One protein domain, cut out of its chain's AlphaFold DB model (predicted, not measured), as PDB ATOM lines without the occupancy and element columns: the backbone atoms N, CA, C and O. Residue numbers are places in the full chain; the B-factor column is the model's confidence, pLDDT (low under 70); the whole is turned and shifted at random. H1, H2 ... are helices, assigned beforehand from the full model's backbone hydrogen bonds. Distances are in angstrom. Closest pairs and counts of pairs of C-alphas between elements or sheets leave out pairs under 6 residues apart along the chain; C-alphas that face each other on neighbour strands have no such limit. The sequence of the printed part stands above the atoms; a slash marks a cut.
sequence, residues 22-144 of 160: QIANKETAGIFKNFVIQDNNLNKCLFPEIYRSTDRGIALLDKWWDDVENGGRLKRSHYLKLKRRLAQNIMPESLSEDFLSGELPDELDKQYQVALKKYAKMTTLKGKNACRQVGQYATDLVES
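AT A GLANCE: This is residues 22 to 144 of the 160 residues of an uncharacterized protein of Rodentibacter genomosp. 2 (UniProt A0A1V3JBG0). The long helix H1 and the second-longest helix H4 run opposite ways, with residues 83 to 90 of H4 packing on residues 31 to 39 of H1, and H7 reaches from the last residues of H1 over to H4. H6 packs on H1, H5 folds back on H4 as a hairpin, and the short H2 and H3 make the turn that leads from H1 to H4. The printed part has 123 residues with seven named helices, in the order H1 to H7, and no named strand; its class is all helix. It is compact, with a radius of gyration of the C-alphas of 14.8 A, and spans 49 by 35 by 31 A.

IN THESE COORDINATES: H1, residues 22 to 46, runs 36.2 A from C-alpha 22 at (153.469, 116.615, 123.086) to C-alpha 46 at (123.028, 120.254, 142.408). H4, residues 72 to 90, is 27.0 A long. H7, residues 130 to 143, covers 20.0 A and ends with C-alpha 143 at (123.474, 104.110, 138.938). H6, residues 106 to 118, is 18.1 A long. The shorter helices are H2, residues 48 to 52, H3, residues 58 to 66, and H5, residues 93 to 101.

HOW THE PARTS SIT: H1 and H4 are the hubs, touching four other helices each. They touch at a shallow tilt of 34 degrees, only just short of steep, opposite ways; their closest C-alphas, of Phe 35 and Ile 90, are 6.3 A apart. H6 touches residues 28 to 36 of H1 at a steep tilt of 46 degrees, the same way, closest at the C-alphas of Lys 33 and Ala 115, 5.4 A. H7 touches residues 41 to 46 of H1, closest at the C-alphas of Cys 45 and Cys 131, 5.3 A; at 72 degrees the two are only just about perpendicular. With residues 138 to 142 H7 touches residues 81 to 89 of H4, about perpendicular at 88 degrees, closest at the C-alphas of Arg 85 and Leu 141, 5.9 A. H5 forms a helical hairpin with H4, at a shallow tilt of 28 degrees, closest at the C-alphas of Gln 88 and Ser 96, 5.3 A. H3 touches residues 72 to 76 of H4 at a steep tilt of 48 degrees, opposite ways, closest at the C-alphas of Trp 64 and Gly 72, 4.0 A. H2 touches residues 40 to 44 of H1, closest at the C-alphas of Asn 43 and Tyr 51, 5.1 A. H5 and H6 are near each other, while H4 and H6 are apart. The helix packing is mostly crossed, but only just: 2 of 6 pairs are at a shallow tilt. In H1, H2, H3, H4, H5, H6 and H7 every O i to N i+4 pair is within hydrogen-bond range.

THE WHOLE: The C-alphas farthest apart, of Gln 22 and Glu 69, are 50.0 A apart. The printed part has no cut. The link from H6 to H7, 11 residues, is long; the other links are tight. The mean pLDDT of the printed part is 89.6, and residues 22 to 26 and residue 144 are under 70.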
ATOM      1  N   GLN A  22     154.146 115.340 123.332       47.97
ATOM      2  CA  GLN A  22     153.469 116.615 123.086       47.97
ATOM      3  C   GLN A  22     151.996 116.453 122.654       47.97
ATOM      4  O   GLN A  22     151.164 117.315 122.958       47.97
ATOM      5  N   ILE A  23     151.659 115.362 121.956       47.44
ATOM      6  CA  ILE A  23     150.277 115.021 121.570       47.44
ATOM      7  C   ILE A  23     149.482 114.541 122.794       47.44
ATOM      8  O   ILE A  23     148.408 115.086 123.053       47.44
ATOM      9  N   ALA A  24     150.046 113.633 123.599       59.44
ATOM     10  CA  ALA A  24     149.434 113.163 124.848       59.44
ATOM     11  C   ALA A  24     149.184 114.309 125.852       59.44
ATOM     12  O   ALA A  24     148.171 114.345 126.555       59.44
ATOM     13  N   ASN A  25     150.075 115.303 125.867       62.72
ATOM     14  CA  ASN A  25     149.979 116.473 126.736       62.72
ATOM     15  C   ASN A  25     148.825 117.421 126.317       62.72
ATOM     16  O   ASN A  25     148.046 117.889 127.147       62.72
ATOM     17  N   LYS A  26     148.604 117.625 125.007       66.62
ATOM     18  CA  LYS A  26     147.446 118.399 124.508       66.62
ATOM     19  C   LYS A  26     146.107 117.696 124.744       66.62
ATOM     20  O   LYS A  26     145.110 118.370 125.008       66.62
ATOM     21  N   GLU A  27     146.081 116.374 124.633       83.31
ATOM     22  CA  GLU A  27     144.886 115.567 124.882       83.31
ATOM     23  C   GLU A  27     144.475 115.626 126.360       83.31
ATOM     24  O   GLU A  27     143.321 115.933 126.674       83.31
ATOM     25  N   THR A  28     145.442 115.484 127.270       88.44
ATOM     26  CA  THR A  28     145.217 115.555 128.723       88.44
ATOM     27  C   THR A  28     144.704 116.924 129.182       88.44
ATOM     28  O   THR A  28     143.738 117.010 129.946       88.44
ATOM     29  N   ALA A  29     145.235 118.020 128.633       90.12
ATOM     30  CA  ALA A  29     144.695 119.359 128.884       90.12
ATOM     31  C   ALA A  29     143.218 119.500 128.444       90.12
ATOM     32  O   ALA A  29     142.426 120.202 129.085       90.12
ATOM     33  N   GLY A  30     142.827 118.823 127.357       94.12
ATOM     34  CA  GLY A  30     141.439 118.733 126.898       94.12
ATOM     35  C   GLY A  30     140.539 117.958 127.864       94.12
ATOM     36  O   GLY A  30     139.419 118.400 128.140       94.12
ATOM     37  N   ILE A  31     141.048 116.860 128.427       95.69
ATOM     38  CA  ILE A  31     140.366 116.043 129.440       95.69
ATOM     39  C   ILE A  31     140.098 116.868 130.705       95.69
ATOM     40  O   ILE A  31     138.946 116.970 131.133       95.69
ATOM     41  N   PHE A  32     141.111 117.545 131.260       96.19
ATOM     42  CA  PHE A  32     140.931 118.377 132.457       96.19
ATOM     43  C   PHE A  32     139.972 119.543 132.229       96.19
ATOM     44  O   PHE A  32     139.135 119.836 133.084       96.19
ATOM     45  N   LYS A  33     140.028 120.186 131.056       96.50
ATOM     46  CA  LYS A  33     139.030 121.189 130.669       96.50
ATOM     47  C   LYS A  33     137.614 120.610 130.725       96.50
ATOM     48  O   LYS A  33     136.727 121.249 131.290       96.50
ATOM     49  N   ASN A  34     137.391 119.446 130.109       96.69
ATOM     50  CA  ASN A  34     136.075 118.814 130.088       96.69
ATOM     51  C   ASN A  34     135.610 118.485 131.512       96.69
ATOM     52  O   ASN A  34     134.509 118.875 131.893       96.69
ATOM     53  N   PHE A  35     136.483 117.881 132.324       96.75
ATOM     54  CA  PHE A  35     136.198 117.572 133.722       96.75
ATOM     55  C   PHE A  35     135.762 118.811 134.516       96.75
ATOM     56  O   PHE A  35     134.690 118.800 135.114       96.75
ATOM     57  N   VAL A  36     136.524 119.911 134.461       96.81
ATOM     58  CA  VAL A  36     136.202 121.147 135.202       96.81
ATOM     59  C   VAL A  36     134.864 121.748 134.761       96.81
ATOM     60  O   VAL A  36     134.080 122.200 135.594       96.81
ATOM     61  N   ILE A  37     134.567 121.753 133.460       97.19
ATOM     62  CA  ILE A  37     133.302 122.299 132.949       97.19
ATOM     63  C   ILE A  37     132.111 121.430 133.374       97.19
ATOM     64  O   ILE A  37     131.079 121.973 133.775       97.19
ATOM     65  N   GLN A  38     132.234 120.103 133.309       96.44
ATOM     66  CA  GLN A  38     131.161 119.205 133.745       96.44
ATOM     67  C   GLN A  38     130.958 119.251 135.260       96.44
ATOM     68  O   GLN A  38     129.821 119.296 135.724       96.44
ATOM     69  N   ASP A  39     132.038 119.357 136.026       96.50
ATOM     70  CA  ASP A  39     131.977 119.571 137.468       96.50
ATOM     71  C   ASP A  39     131.266 120.891 137.806       96.50
ATOM     72  O   ASP A  39     130.366 120.930 138.639       96.50
ATOM     73  N   ASN A  40     131.566 121.980 137.091       97.12
ATOM     74  CA  ASN A  40     130.842 123.242 137.254       97.12
ATOM     75  C   ASN A  40     129.350 123.120 136.909       97.12
ATOM     76  O   ASN A  40     128.529 123.757 137.567       97.12
ATOM     77  N   ASN A  41     128.985 122.333 135.891       97.31
ATOM     78  CA  ASN A  41     127.587 122.076 135.541       97.31
ATOM     79  C   ASN A  41     126.855 121.350 136.683       97.31
ATOM     80  O   ASN A  41     125.784 121.805 137.090       97.31
ATOM     81  N   LEU A  42     127.453 120.277 137.223       96.44
ATOM     82  CA  LEU A  42     126.938 119.551 138.391       96.44
ATOM     83  C   LEU A  42     126.798 120.495 139.583       96.44
ATOM     84  O   LEU A  42     125.712 120.628 140.141       96.44
ATOM     85  N   ASN A  43     127.860 121.226 139.919       96.62
ATOM     86  CA  ASN A  43     127.875 122.127 141.066       96.62
ATOM     87  C   ASN A  43     126.826 123.228 140.923       96.62
ATOM     88  O   ASN A  43     126.102 123.520 141.863       96.62
ATOM     89  N   LYS A  44     126.671 123.828 139.741       96.12
ATOM     90  CA  LYS A  44     125.694 124.905 139.544       96.12
ATOM     91  C   LYS A  44     124.248 124.445 139.743       96.12
ATOM     92  O   LYS A  44     123.438 125.244 140.209       96.12
ATOM     93  N   CYS A  45     123.926 123.207 139.373       96.06
ATOM     94  CA  CYS A  45     122.561 122.682 139.449       96.06
ATOM     95  C   CYS A  45     122.260 121.931 140.751       96.06
ATOM     96  O   CYS A  45     121.136 122.025 141.235       96.06
ATOM     97  N   LEU A  46     123.228 121.190 141.294       95.06
ATOM     98  CA  LEU A  46     123.028 120.254 142.408       95.06
ATOM     99  C   LEU A  46     123.677 120.722 143.716       95.06
ATOM    100  O   LEU A  46     123.164 120.411 144.784       95.06
ATOM    101  N   PHE A  47     124.764 121.496 143.637       95.44
ATOM    102  CA  PHE A  47     125.517 121.989 144.801       95.44
ATOM    103  C   PHE A  47     125.811 123.495 144.677       95.44
ATOM    104  O   PHE A  47     126.979 123.912 144.617       95.44
ATOM    105  N   PRO A  48     124.774 124.347 144.548       95.00
ATOM    106  CA  PRO A  48     124.945 125.755 144.200       95.00
ATOM    107  C   PRO A  48     125.799 126.532 145.213       95.00
ATOM    108  O   PRO A  48     126.452 127.504 144.839       95.00
ATOM    109  N   GLU A  49     125.836 126.115 146.474       94.06
ATOM    110  CA  GLU A  49     126.713 126.630 147.526       94.06
ATOM    111  C   GLU A  49     128.198 126.434 147.189       94.06
ATOM    112  O   GLU A  49     128.973 127.391 147.241       94.06
ATOM    113  N   ILE A  50     128.581 125.248 146.716       94.31
ATOM    114  CA  ILE A  50     129.934 124.963 146.227       94.31
ATOM    115  C   ILE A  50     130.204 125.786 144.967       94.31
ATOM    116  O   ILE A  50     131.248 126.430 144.848       94.31
ATOM    117  N   TYR A  51     129.241 125.865 144.045       95.25
ATOM    118  CA  TYR A  51     129.396 126.680 142.840       95.25
ATOM    119  C   TYR A  51     129.514 128.183 143.125       95.25
ATOM    120  O   TYR A  51     130.121 128.893 142.331       95.25
ATOM    121  N   ARG A  52     128.984 128.710 144.229       94.50
ATOM    122  CA  ARG A  52     129.103 130.140 144.574       94.50
ATOM    123  C   ARG A  52     130.325 130.462 145.428       94.50
ATOM    124  O   ARG A  52     130.739 131.615 145.453       94.50
ATOM    125  N   SER A  53     130.912 129.463 146.078       94.00
ATOM    126  CA  SER A  53     132.104 129.629 146.911       94.00
ATOM    127  C   SER A  53     133.312 130.180 146.136       94.00
ATOM    128  O   SER A  53     133.472 129.943 144.929       94.00
ATOM    129  N   THR A  54     134.184 130.902 146.838       89.75
ATOM    130  CA  THR A  54     135.438 131.453 146.301       89.75
ATOM    131  C   THR A  54     136.591 130.452 146.339       89.75
ATOM    132  O   THR A  54     137.495 130.533 145.515       89.75
ATOM    133  N   ASP A  55     136.540 129.485 147.253       88.25
ATOM    134  CA  ASP A  55     137.544 128.438 147.483       88.25
ATOM    135  C   ASP A  55     137.204 127.110 146.783       88.25
ATOM    136  O   ASP A  55     137.886 126.108 146.977       88.25
ATOM    137  N   ARG A  56     136.156 127.102 145.947       83.75
ATOM    138  CA  ARG A  56     135.616 125.906 145.274       83.75
ATOM    139  C   ARG A  56     135.001 124.883 146.233       83.75
ATOM    140  O   ARG A  56     134.836 123.728 145.859       83.75
ATOM    141  N   GLY A  57     134.591 125.326 147.416       90.12
ATOM    142  CA  GLY A  57     133.759 124.572 148.336       90.12
ATOM    143  C   GLY A  57     134.545 123.875 149.430       90.12
ATOM    144  O   GLY A  57     133.922 123.146 150.187       90.12
ATOM    145  N   ILE A  58     135.856 124.101 149.544       90.25
ATOM    146  CA  ILE A  58     136.711 123.458 150.555       90.25
ATOM    147  C   ILE A  58     136.152 123.711 151.964       90.25
ATOM    148  O   ILE A  58     135.755 122.765 152.639       90.25
ATOM    149  N   ALA A  59     135.949 124.973 152.353       93.38
ATOM    150  CA  ALA A  59     135.389 125.309 153.663       93.38
ATOM    151  C   ALA A  59     133.955 124.781 153.867       93.38
ATOM    152  O   ALA A  59     133.538 124.499 154.990       93.38
ATOM    153  N   LEU A  60     133.172 124.640 152.789       93.38
ATOM    154  CA  LEU A  60     131.833 124.042 152.857       93.38
ATOM    155  C   LEU A  60     131.893 122.526 153.073       93.38
ATOM    156  O   LEU A  60     131.067 121.996 153.811       93.38
ATOM    157  N   LEU A  61     132.844 121.840 152.442       91.94
ATOM    158  CA  LEU A  61     133.054 120.405 152.607       91.94
ATOM    159  C   LEU A  61     133.532 120.081 154.023       91.94
ATOM    160  O   LEU A  61     133.029 119.119 154.604       91.94
ATOM    161  N   ASP A  62     134.420 120.900 154.587       91.12
ATOM    162  CA  ASP A  62     134.842 120.795 155.988       91.12
ATOM    163  C   ASP A  62     133.650 121.005 156.922       91.12
ATOM    164  O   ASP A  62     133.347 120.164 157.766       91.12
ATOM    165  N   LYS A  63     132.860 122.058 156.682       92.50
ATOM    166  CA  LYS A  63     131.631 122.293 157.447       92.50
ATOM    167  C   LYS A  63     130.666 121.106 157.375       92.50
ATOM    168  O   LYS A  63     130.075 120.735 158.384       92.50
ATOM    169  N   TRP A  64     130.462 120.512 156.200       92.81
ATOM    170  CA  TRP A  64     129.589 119.346 156.052       92.81
ATOM    171  C   TRP A  64     130.120 118.100 156.749       92.81
ATOM    172  O   TRP A  64     129.329 117.250 157.151       92.81
ATOM    173  N   TRP A  65     131.435 117.962 156.879       89.88
ATOM    174  CA  TRP A  65     132.023 116.862 157.630       89.88
ATOM    175  C   TRP A  65     131.650 116.919 159.118       89.88
ATOM    176  O   TRP A  65     131.282 115.888 159.700       89.88
ATOM    177  N   ASP A  66     131.682 118.128 159.681       90.06
ATOM    178  CA  ASP A  66     131.376 118.400 161.088       90.06
ATOM    179  C   ASP A  66     129.864 118.472 161.367       90.06
ATOM    180  O   ASP A  66     129.410 118.123 162.457       90.06
ATOM    181  N   ASP A  67     129.059 118.861 160.377       88.69
ATOM    182  CA  ASP A  67     127.598 118.980 160.473       88.69
ATOM    183  C   ASP A  67     126.891 117.618 160.349       88.69
ATOM    184  O   ASP A  67     126.231 117.297 159.356       88.69
ATOM    185  N   VAL A  68     127.053 116.770 161.365       84.12
ATOM    186  CA  VAL A  68     126.427 115.438 161.402       84.12
ATOM    187  C   VAL A  68     124.910 115.535 161.567       84.12
ATOM    188  O   VAL A  68     124.172 114.799 160.911       84.12
ATOM    189  N   GLU A  69     124.445 116.460 162.404       85.44
ATOM    190  CA  GLU A  69     123.040 116.574 162.810       85.44
ATOM    191  C   GLU A  69     122.117 116.999 161.659       85.44
ATOM    192  O   GLU A  69     120.987 116.521 161.578       85.44
ATOM    193  N   ASN A  70     122.597 117.814 160.710       86.38
ATOM    194  CA  ASN A  70     121.798 118.272 159.563       86.38
ATOM    195  C   ASN A  70     122.118 117.523 158.258       86.38
ATOM    196  O   ASN A  70     121.889 118.026 157.147       86.38
ATOM    197  N   GLY A  71     122.673 116.313 158.378       87.00
ATOM    198  CA  GLY A  71     122.984 115.451 157.240       87.00
ATOM    199  C   GLY A  71     124.134 115.958 156.366       87.00
ATOM    200  O   GLY A  71     124.235 115.562 155.202       87.00
ATOM    201  N   GLY A  72     125.014 116.816 156.890       86.31
ATOM    202  CA  GLY A  72     126.203 117.304 156.190       86.31
ATOM    203  C   GLY A  72     127.080 116.160 155.686       86.31
ATOM    204  O   GLY A  72     127.433 116.132 154.508       86.31
ATOM    205  N   ARG A  73     127.328 115.134 156.512       84.44
ATOM    206  CA  ARG A  73     128.125 113.963 156.099       84.44
ATOM    207  C   ARG A  73     127.545 113.240 154.885       84.44
ATOM    208  O   ARG A  73     128.301 112.824 154.010       84.44
ATOM    209  N   LEU A  74     126.217 113.129 154.801       86.56
ATOM    210  CA  LEU A  74     125.545 112.532 153.644       86.56
ATOM    211  C   LEU A  74     125.712 113.404 152.396       86.56
ATOM    212  O   LEU A  74     126.054 112.881 151.338       86.56
ATOM    213  N   LYS A  75     125.557 114.730 152.521       89.06
ATOM    214  CA  LYS A  75     125.786 115.682 151.417       89.06
ATOM    215  C   LYS A  75     127.226 115.623 150.911       89.06
ATOM    216  O   LYS A  75     127.444 115.498 149.707       89.06
ATOM    217  N   ARG A  76     128.203 115.632 151.823       88.31
ATOM    218  CA  ARG A  76     129.630 115.496 151.504       88.31
ATOM    219  C   ARG A  76     129.923 114.171 150.810       88.31
ATOM    220  O   ARG A  76     130.573 114.165 149.771       88.31
ATOM    221  N   SER A  77     129.422 113.062 151.351       86.38
ATOM    222  CA  SER A  77     129.595 111.737 150.748       86.38
ATOM    223  C   SER A  77     129.012 111.682 149.333       86.38
ATOM    224  O   SER A  77     129.686 111.248 148.399       86.38
ATOM    225  N   HIS A  78     127.799 112.206 149.141       88.56
ATOM    226  CA  HIS A  78     127.157 112.258 147.830       88.56
ATOM    227  C   HIS A  78     127.946 113.113 146.826       88.56
ATOM    228  O   HIS A  78     128.190 112.670 145.702       88.56
ATOM    229  N   TYR A  79     128.411 114.292 147.248       91.31
ATOM    230  CA  TYR A  79     129.266 115.161 146.440       91.31
ATOM    231  C   TYR A  79     130.557 114.458 145.999       91.31
ATOM    232  O   TYR A  79     130.879 114.432 144.810       91.31
ATOM    233  N   LEU A  80     131.276 113.840 146.943       88.19
ATOM    234  CA  LEU A  80     132.523 113.130 146.655       88.19
ATOM    235  C   LEU A  80     132.288 111.906 145.757       88.19
ATOM    236  O   LEU A  80     133.074 111.672 144.838       88.19
ATOM    237  N   LYS A  81     131.181 111.164 145.944       86.94
ATOM    238  CA  LYS A  81     130.793 110.050 145.058       86.94
ATOM    239  C   LYS A  81     130.588 110.549 143.624       86.94
ATOM    240  O   LYS A  81     131.138 109.953 142.703       86.94
ATOM    241  N   LEU A  82     129.868 111.655 143.425       90.75
ATOM    242  CA  LEU A  82     129.646 112.230 142.092       90.75
ATOM    243  C   LEU A  82     130.940 112.721 141.434       90.75
ATOM    244  O   LEU A  82     131.187 112.398 140.276       90.75
ATOM    245  N   LYS A  83     131.794 113.439 142.172       89.75
ATOM    246  CA  LYS A  83     133.127 113.860 141.704       89.75
ATOM    247  C   LYS A  83     133.965 112.682 141.227       89.75
ATOM    248  O   LYS A  83     134.547 112.736 140.144       89.75
ATOM    249  N   ARG A  84     133.993 111.613 142.027       88.12
ATOM    250  CA  ARG A  84     134.716 110.383 141.706       88.12
ATOM    251  C   ARG A  84     134.219 109.776 140.399       88.12
ATOM    252  O   ARG A  84     135.019 109.501 139.509       88.12
ATOM    253  N   ARG A  85     132.900 109.607 140.267       88.00
ATOM    254  CA  ARG A  85     132.282 109.035 139.059       88.00
ATOM    255  C   ARG A  85     132.516 109.897 137.834       88.00
ATOM    256  O   ARG A  85     132.799 109.373 136.764       88.00
ATOM    257  N   LEU A  86     132.460 111.214 137.999       92.88
ATOM    258  CA  LEU A  86     132.750 112.141 136.919       92.88
ATOM    259  C   LEU A  86     134.186 111.978 136.402       92.88
ATOM    260  O   LEU A  86     134.387 111.949 135.190       92.88
ATOM    261  N   ALA A  87     135.169 111.863 137.303       91.75
ATOM    262  CA  ALA A  87     136.569 111.671 136.925       91.75
ATOM    263  C   ALA A  87     136.742 110.374 136.128       91.75
ATOM    264  O   ALA A  87     137.254 110.408 135.017       91.75
ATOM    265  N   GLN A  88     136.208 109.265 136.638       87.06
ATOM    266  CA  GLN A  88     136.258 107.952 135.983       87.06
ATOM    267  C   GLN A  88     135.547 107.919 134.626       87.06
ATOM    268  O   GLN A  88     135.952 107.187 133.732       87.06
ATOM    269  N   ASN A  89     134.483 108.706 134.458       88.31
ATOM    270  CA  ASN A  89     133.750 108.784 133.197       88.31
ATOM    271  C   ASN A  89     134.467 109.641 132.134       88.31
ATOM    272  O   ASN A  89     134.233 109.462 130.942       88.31
ATOM    273  N   ILE A  90     135.269 110.628 132.544       91.88
ATOM    274  CA  ILE A  90     135.898 111.597 131.629       91.88
ATOM    275  C   ILE A  90     137.364 111.262 131.345       91.88
ATOM    276  O   ILE A  90     137.857 111.560 130.257       91.88
ATOM    277  N   MET A  91     138.067 110.700 132.323       91.62
ATOM    278  CA  MET A  91     139.498 110.425 132.261       91.62
ATOM    279  C   MET A  91     139.744 108.956 131.884       91.62
ATOM    280  O   MET A  91     138.966 108.091 132.287       91.62
ATOM    281  N   PRO A  92     140.837 108.646 131.161       89.94
ATOM    282  CA  PRO A  92     141.341 107.279 131.054       89.94
ATOM    283  C   PRO A  92     141.550 106.654 132.439       89.94
ATOM    284  O   PRO A  92     141.874 107.372 133.384       89.94
ATOM    285  N   GLU A  93     141.409 105.329 132.546       84.94
ATOM    286  CA  GLU A  93     141.433 104.605 133.830       84.94
ATOM    287  C   GLU A  93     142.662 104.971 134.677       84.94
ATOM    288  O   GLU A  93     142.487 105.449 135.795       84.94
ATOM    289  N   SER A  94     143.871 104.908 134.107       86.75
ATOM    290  CA  SER A  94     145.115 105.269 134.807       86.75
ATOM    291  C   SER A  94     145.135 106.717 135.307       86.75
ATOM    292  O   SER A  94     145.451 106.968 136.462       86.75
ATOM    293  N   LEU A  95     144.723 107.678 134.472       89.88
ATOM    294  CA  LEU A  95     144.671 109.088 134.866       89.88
ATOM    295  C   LEU A  95     143.632 109.327 135.968       89.88
ATOM    296  O   LEU A  95     143.838 110.150 136.856       89.88
ATOM    297  N   SER A  96     142.500 108.624 135.895       89.50
ATOM    298  CA  SER A  96     141.456 108.709 136.908       89.50
ATOM    299  C   SER A  96     141.920 108.135 138.245       89.50
ATOM    300  O   SER A  96     141.567 108.688 139.281       89.50
ATOM    301  N   GLU A  97     142.718 107.065 138.240       85.81
ATOM    302  CA  GLU A  97     143.285 106.478 139.454       85.81
ATOM    303  C   GLU A  97     144.258 107.449 140.121       85.81
ATOM    304  O   GLU A  97     144.027 107.796 141.278       85.81
ATOM    305  N   ASP A  98     145.233 107.976 139.376       88.62
ATOM    306  CA  ASP A  98     146.205 108.956 139.883       88.62
ATOM    307  C   ASP A  98     145.507 110.225 140.412       88.62
ATOM    308  O   ASP A  98     145.846 110.769 141.464       88.62
ATOM    309  N   PHE A  99     144.472 110.698 139.705       89.69
ATOM    310  CA  PHE A  99     143.651 111.830 140.142       89.69
ATOM    311  C   PHE A  99     142.932 111.566 141.468       89.69
ATOM    312  O   PHE A  99     142.833 112.455 142.315       89.69
ATOM    313  N   LEU A 100     142.404 110.356 141.647       86.56
ATOM    314  CA  LEU A 100     141.623 109.957 142.815       86.56
ATOM    315  C   LEU A 100     142.475 109.472 143.992       86.56
ATOM    316  O   LEU A 100     141.953 109.376 145.100       86.56
ATOM    317  N   SER A 101     143.745 109.137 143.783       83.31
ATOM    318  CA  SER A 101     144.698 108.905 144.873       83.31
ATOM    319  C   SER A 101     145.407 110.189 145.307       83.31
ATOM    320  O   SER A 101     146.035 110.206 146.363       83.31
ATOM    321  N   GLY A 102     145.278 111.276 144.536       86.12
ATOM    322  CA  GLY A 102     146.036 112.506 144.762       86.12
ATOM    323  C   GLY A 102     147.507 112.372 144.360       86.12
ATOM    324  O   GLY A 102     148.337 113.156 144.809       86.12
ATOM    325  N   GLU A 103     147.831 111.390 143.518       90.00
ATOM    326  CA  GLU A 103     149.188 111.055 143.075       90.00
ATOM    327  C   GLU A 103     149.425 111.473 141.615       90.00
ATOM    328  O   GLU A 103     150.279 110.911 140.929       90.00
ATOM    329  N   LEU A 104     148.678 112.471 141.122       90.06
ATOM    330  CA  LEU A 104     148.935 113.043 139.804       90.06
ATOM    331  C   LEU A 104     150.405 113.473 139.692       90.06
ATOM    332  O   LEU A 104     150.875 114.244 140.532       90.06
ATOM    333  N   PRO A 105     151.110 113.074 138.620       91.31
ATOM    334  CA  PRO A 105     152.428 113.615 138.322       91.31
ATOM    335  C   PRO A 105     152.400 115.147 138.270       91.31
ATOM    336  O   PRO A 105     151.461 115.723 137.716       91.31
ATOM    337  N   ASP A 106     153.458 115.805 138.756       91.19
ATOM    338  CA  ASP A 106     153.550 117.272 138.872       91.19
ATOM    339  C   ASP A 106     153.109 118.035 137.614       91.19
ATOM    340  O   ASP A 106     152.489 119.095 137.695       91.19
ATOM    341  N   GLU A 107     153.450 117.528 136.428       90.75
ATOM    342  CA  GLU A 107     153.086 118.172 135.164       90.75
ATOM    343  C   GLU A 107     151.581 118.077 134.872       90.75
ATOM    344  O   GLU A 107     150.982 119.028 134.364       90.75
ATOM    345  N   LEU A 108     150.949 116.959 135.236       92.06
ATOM    346  CA  LEU A 108     149.508 116.769 135.096       92.06
ATOM    347  C   LEU A 108     148.738 117.541 136.167       92.06
ATOM    348  O   LEU A 108     147.724 118.158 135.837       92.06
ATOM    349  N   ASP A 109     149.237 117.599 137.406       92.88
ATOM    350  CA  ASP A 109     148.646 118.463 138.432       92.88
ATOM    351  C   ASP A 109     148.706 119.934 138.003       92.88
ATOM    352  O   ASP A 109     147.680 120.612 137.993       92.88
ATOM    353  N   LYS A 110     149.849 120.430 137.508       93.25
ATOM    354  CA  LYS A 110     149.945 121.802 136.973       93.25
ATOM    355  C   LYS A 110     148.904 122.072 135.889       93.25
ATOM    356  O   LYS A 110     148.264 123.127 135.903       93.25
ATOM    357  N   GLN A 111     148.702 121.141 134.958       94.12
ATOM    358  CA  GLN A 111     147.670 121.277 133.929       94.12
ATOM    359  C   GLN A 111     146.264 121.296 134.518       94.12
ATOM    360  O   GLN A 111     145.437 122.116 134.104       94.12
ATOM    361  N   TYR A 112     145.998 120.440 135.500       94.50
ATOM    362  CA  TYR A 112     144.739 120.429 136.222       94.50
ATOM    363  C   TYR A 112     144.500 121.764 136.947       94.50
ATOM    364  O   TYR A 112     143.446 122.377 136.759       94.50
ATOM    365  N   GLN A 113     145.489 122.303 137.668       94.12
ATOM    366  CA  GLN A 113     145.404 123.616 138.322       94.12
ATOM    367  C   GLN A 113     145.186 124.756 137.313       94.12
ATOM    368  O   GLN A 113     144.373 125.661 137.545       94.12
ATOM    369  N   VAL A 114     145.849 124.710 136.152       95.06
ATOM    370  CA  VAL A 114     145.617 125.666 135.057       95.06
ATOM    371  C   VAL A 114     144.182 125.565 134.542       95.06
ATOM    372  O   VAL A 114     143.530 126.599 134.365       95.06
ATOM    373  N   ALA A 115     143.663 124.355 134.324       95.38
ATOM    374  CA  ALA A 115     142.288 124.145 133.886       95.38
ATOM    375  C   ALA A 115     141.287 124.675 134.922       95.38
ATOM    376  O   ALA A 115     140.361 125.406 134.566       95.38
ATOM    377  N   LEU A 116     141.512 124.389 136.204       93.94
ATOM    378  CA  LEU A 116     140.682 124.877 137.301       93.94
ATOM    379  C   LEU A 116     140.614 126.402 137.344       93.94
ATOM    380  O   LEU A 116     139.532 126.957 137.521       93.94
ATOM    381  N   LYS A 117     141.749 127.083 137.154       94.25
ATOM    382  CA  LYS A 117     141.807 128.549 137.123       94.25
ATOM    383  C   LYS A 117     141.152 129.116 135.865       94.25
ATOM    384  O   LYS A 117     140.350 130.042 135.947       94.25
ATOM    385  N   LYS A 118     141.490 128.573 134.695       96.19
ATOM    386  CA  LYS A 118     141.048 129.086 133.388       96.19
ATOM    387  C   LYS A 118     139.555 128.877 133.141       96.19
ATOM    388  O   LYS A 118     138.920 129.716 132.507       96.19
ATOM    389  N   TYR A 119     139.010 127.762 133.618       95.94
ATOM    390  CA  TYR A 119     137.615 127.373 133.413       95.94
ATOM    391  C   TYR A 119     136.781 127.502 134.693       95.94
ATOM    392  O   TYR A 119     135.681 126.954 134.770       95.94
ATOM    393  N   ALA A 120     137.269 128.247 135.690       91.94
ATOM    394  CA  ALA A 120     136.530 128.539 136.910       91.94
ATOM    395  C   ALA A 120     135.144 129.116 136.581       91.94
ATOM    396  O   ALA A 120     135.024 130.078 135.822       91.94
ATOM    397  N   LYS A 121     134.088 128.518 137.148       91.62
ATOM    398  CA  LYS A 121     132.681 128.914 136.942       91.62
ATOM    399  C   LYS A 121     132.207 128.897 135.475       91.62
ATOM    400  O   LYS A 121     131.129 129.405 135.172       91.62
ATOM    401  N   MET A 122     132.969 128.315 134.549       96.44
ATOM    402  CA  MET A 122     132.524 128.137 133.170       96.44
ATOM    403  C   MET A 122     131.555 126.956 133.089       96.44
ATOM    404  O   MET A 122     131.862 125.872 133.579       96.44
ATOM    405  N   THR A 123     130.404 127.159 132.444       96.00
ATOM    406  CA  THR A 123     129.350 126.140 132.289       96.00
ATOM    407  C   THR A 123     128.872 126.054 130.846       96.00
ATOM    408  O   THR A 123     128.859 127.068 130.148       96.00
ATOM    409  N   THR A 124     128.391 124.887 130.419       95.25
ATOM    410  CA  THR A 124     127.768 124.689 129.092       95.25
ATOM    411  C   THR A 124     126.240 124.719 129.128       95.25
ATOM    412  O   THR A 124     125.600 124.571 128.087       95.25
ATOM    413  N   LEU A 125     125.645 124.939 130.305       94.12
ATOM    414  CA  LEU A 125     124.197 124.962 130.507       94.12
ATOM    415  C   LEU A 125     123.520 126.047 129.662       94.12
ATOM    416  O   LEU A 125     123.793 127.238 129.823       94.12
ATOM    417  N   LYS A 126     122.599 125.629 128.791       90.00
ATOM    418  CA  LYS A 126     121.781 126.512 127.954       90.00
ATOM    419  C   LYS A 126     120.308 126.132 128.086       90.00
ATOM    420  O   LYS A 126     119.946 124.968 127.953       90.00
ATOM    421  N   GLY A 127     119.451 127.129 128.296       88.62
ATOM    422  CA  GLY A 127     117.998 126.950 128.331       88.62
ATOM    423  C   GLY A 127     117.430 126.487 129.677       88.62
ATOM    424  O   GLY A 127     118.150 126.225 130.639       88.62
ATOM    425  N   LYS A 128     116.095 126.411 129.738       83.31
ATOM    426  CA  LYS A 128     115.329 126.195 130.981       83.31
ATOM    427  C   LYS A 128     115.445 124.772 131.549       83.31
ATOM    428  O   LYS A 128     115.292 124.588 132.748       83.31
ATOM    429  N   ASN A 129     115.755 123.781 130.706       91.31
ATOM    430  CA  ASN A 129     115.798 122.362 131.089       91.31
ATOM    431  C   ASN A 129     117.211 121.839 131.399       91.31
ATOM    432  O   ASN A 129     117.364 120.648 131.666       91.31
ATOM    433  N   ALA A 130     118.233 122.699 131.370       93.38
ATOM    434  CA  ALA A 130     119.622 122.272 131.509       93.38
ATOM    435  C   ALA A 130     119.878 121.545 132.841       93.38
ATOM    436  O   ALA A 130     120.463 120.469 132.844       93.38
ATOM    437  N   CYS A 131     119.353 122.052 133.961       95.88
ATOM    438  CA  CYS A 131     119.542 121.386 135.253       95.88
ATOM    439  C   CYS A 131     118.782 120.063 135.391       95.88
ATOM    440  O   CYS A 131     119.235 119.190 136.122       95.88
ATOM    441  N   ARG A 132     117.687 119.862 134.645       95.62
ATOM    442  CA  ARG A 132     117.017 118.555 134.589       95.62
ATOM    443  C   ARG A 132     117.905 117.516 133.904       95.62
ATOM    444  O   ARG A 132     118.007 116.397 134.384       95.62
ATOM    445  N   GLN A 133     118.566 117.896 132.810       94.75
ATOM    446  CA  GLN A 133     119.511 117.020 132.106       94.75
ATOM    447  C   GLN A 133     120.750 116.725 132.954       94.75
ATOM    448  O   GLN A 133     121.192 115.586 132.999       94.75
ATOM    449  N   VAL A 134     121.272 117.728 133.665       95.81
ATOM    450  CA  VAL A 134     122.373 117.536 134.623       95.81
ATOM    451  C   VAL A 134     121.967 116.586 135.749       95.81
ATOM    452  O   VAL A 134     122.759 115.730 136.117       95.81
ATOM    453  N   GLY A 135     120.742 116.713 136.268       94.12
ATOM    454  CA  GLY A 135     120.205 115.794 137.270       94.12
ATOM    455  C   GLY A 135     120.169 114.353 136.767       94.12
ATOM    456  O   GLY A 135     120.693 113.476 137.440       94.12
ATOM    457  N   GLN A 136     119.646 114.123 135.556       93.06
ATOM    458  CA  GLN A 136     119.647 112.786 134.951       93.06
ATOM    459  C   GLN A 136     121.069 112.248 134.772       93.06
ATOM    460  O   GLN A 136     121.354 111.133 135.183       93.06
ATOM    461  N   TYR A 137     121.982 113.062 134.240       92.69
ATOM    462  CA  TYR A 137     123.381 112.670 134.079       92.69
ATOM    463  C   TYR A 137     124.041 112.299 135.416       92.69
ATOM    464  O   TYR A 137     124.778 111.323 135.491       92.69
ATOM    465  N   ALA A 138     123.759 113.045 136.487       92.81
ATOM    466  CA  ALA A 138     124.253 112.731 137.824       92.81
ATOM    467  C   ALA A 138     123.688 111.405 138.354       92.81
ATOM    468  O   ALA A 138     124.431 110.629 138.951       92.81
ATOM    469  N   THR A 139     122.404 111.129 138.113       88.69
ATOM    470  CA  THR A 139     121.790 109.833 138.418       88.69
ATOM    471  C   THR A 139     122.483 108.711 137.649       88.69
ATOM    472  O   THR A 139     122.965 107.771 138.272       88.69
ATOM    473  N   ASP A 140     122.650 108.855 136.333       86.38
ATOM    474  CA  ASP A 140     123.287 107.845 135.479       86.38
ATOM    475  C   ASP A 140     124.739 107.564 135.916       86.38
ATOM    476  O   ASP A 140     125.174 106.411 135.952       86.38
ATOM    477  N   LEU A 141     125.489 108.600 136.320       86.44
ATOM    478  CA  LEU A 141     126.843 108.465 136.876       86.44
ATOM    479  C   LEU A 141     126.879 107.629 138.164       86.44
ATOM    480  O   LEU A 141     127.883 106.974 138.444       86.44
ATOM    481  N   VAL A 142     125.825 107.687 138.980       80.00
ATOM    482  CA  VAL A 142     125.747 106.954 140.250       80.00
ATOM    483  C   VAL A 142     125.165 105.554 140.053       80.00
ATOM    484  O   VAL A 142     125.642 104.632 140.704       80.00
ATOM    485  N   GLU A 143     124.178 105.382 139.174       71.38
ATOM    486  CA  GLU A 143     123.474 104.110 138.938       71.38
ATOM    487  C   GLU A 143     124.246 103.142 138.035       71.38
ATOM    488  O   GLU A 143     124.142 101.931 138.206       71.38
ATOM    489  N   SER A 144     125.087 103.645 137.126       61.81
ATOM    490  CA  SER A 144     126.023 102.808 136.353       61.81
ATOM    491  C   SER A 144     127.161 102.214 137.204       61.81
ATOM    492  O   SER A 144     128.009 101.481 136.691       61.81
TER     493      SER A 144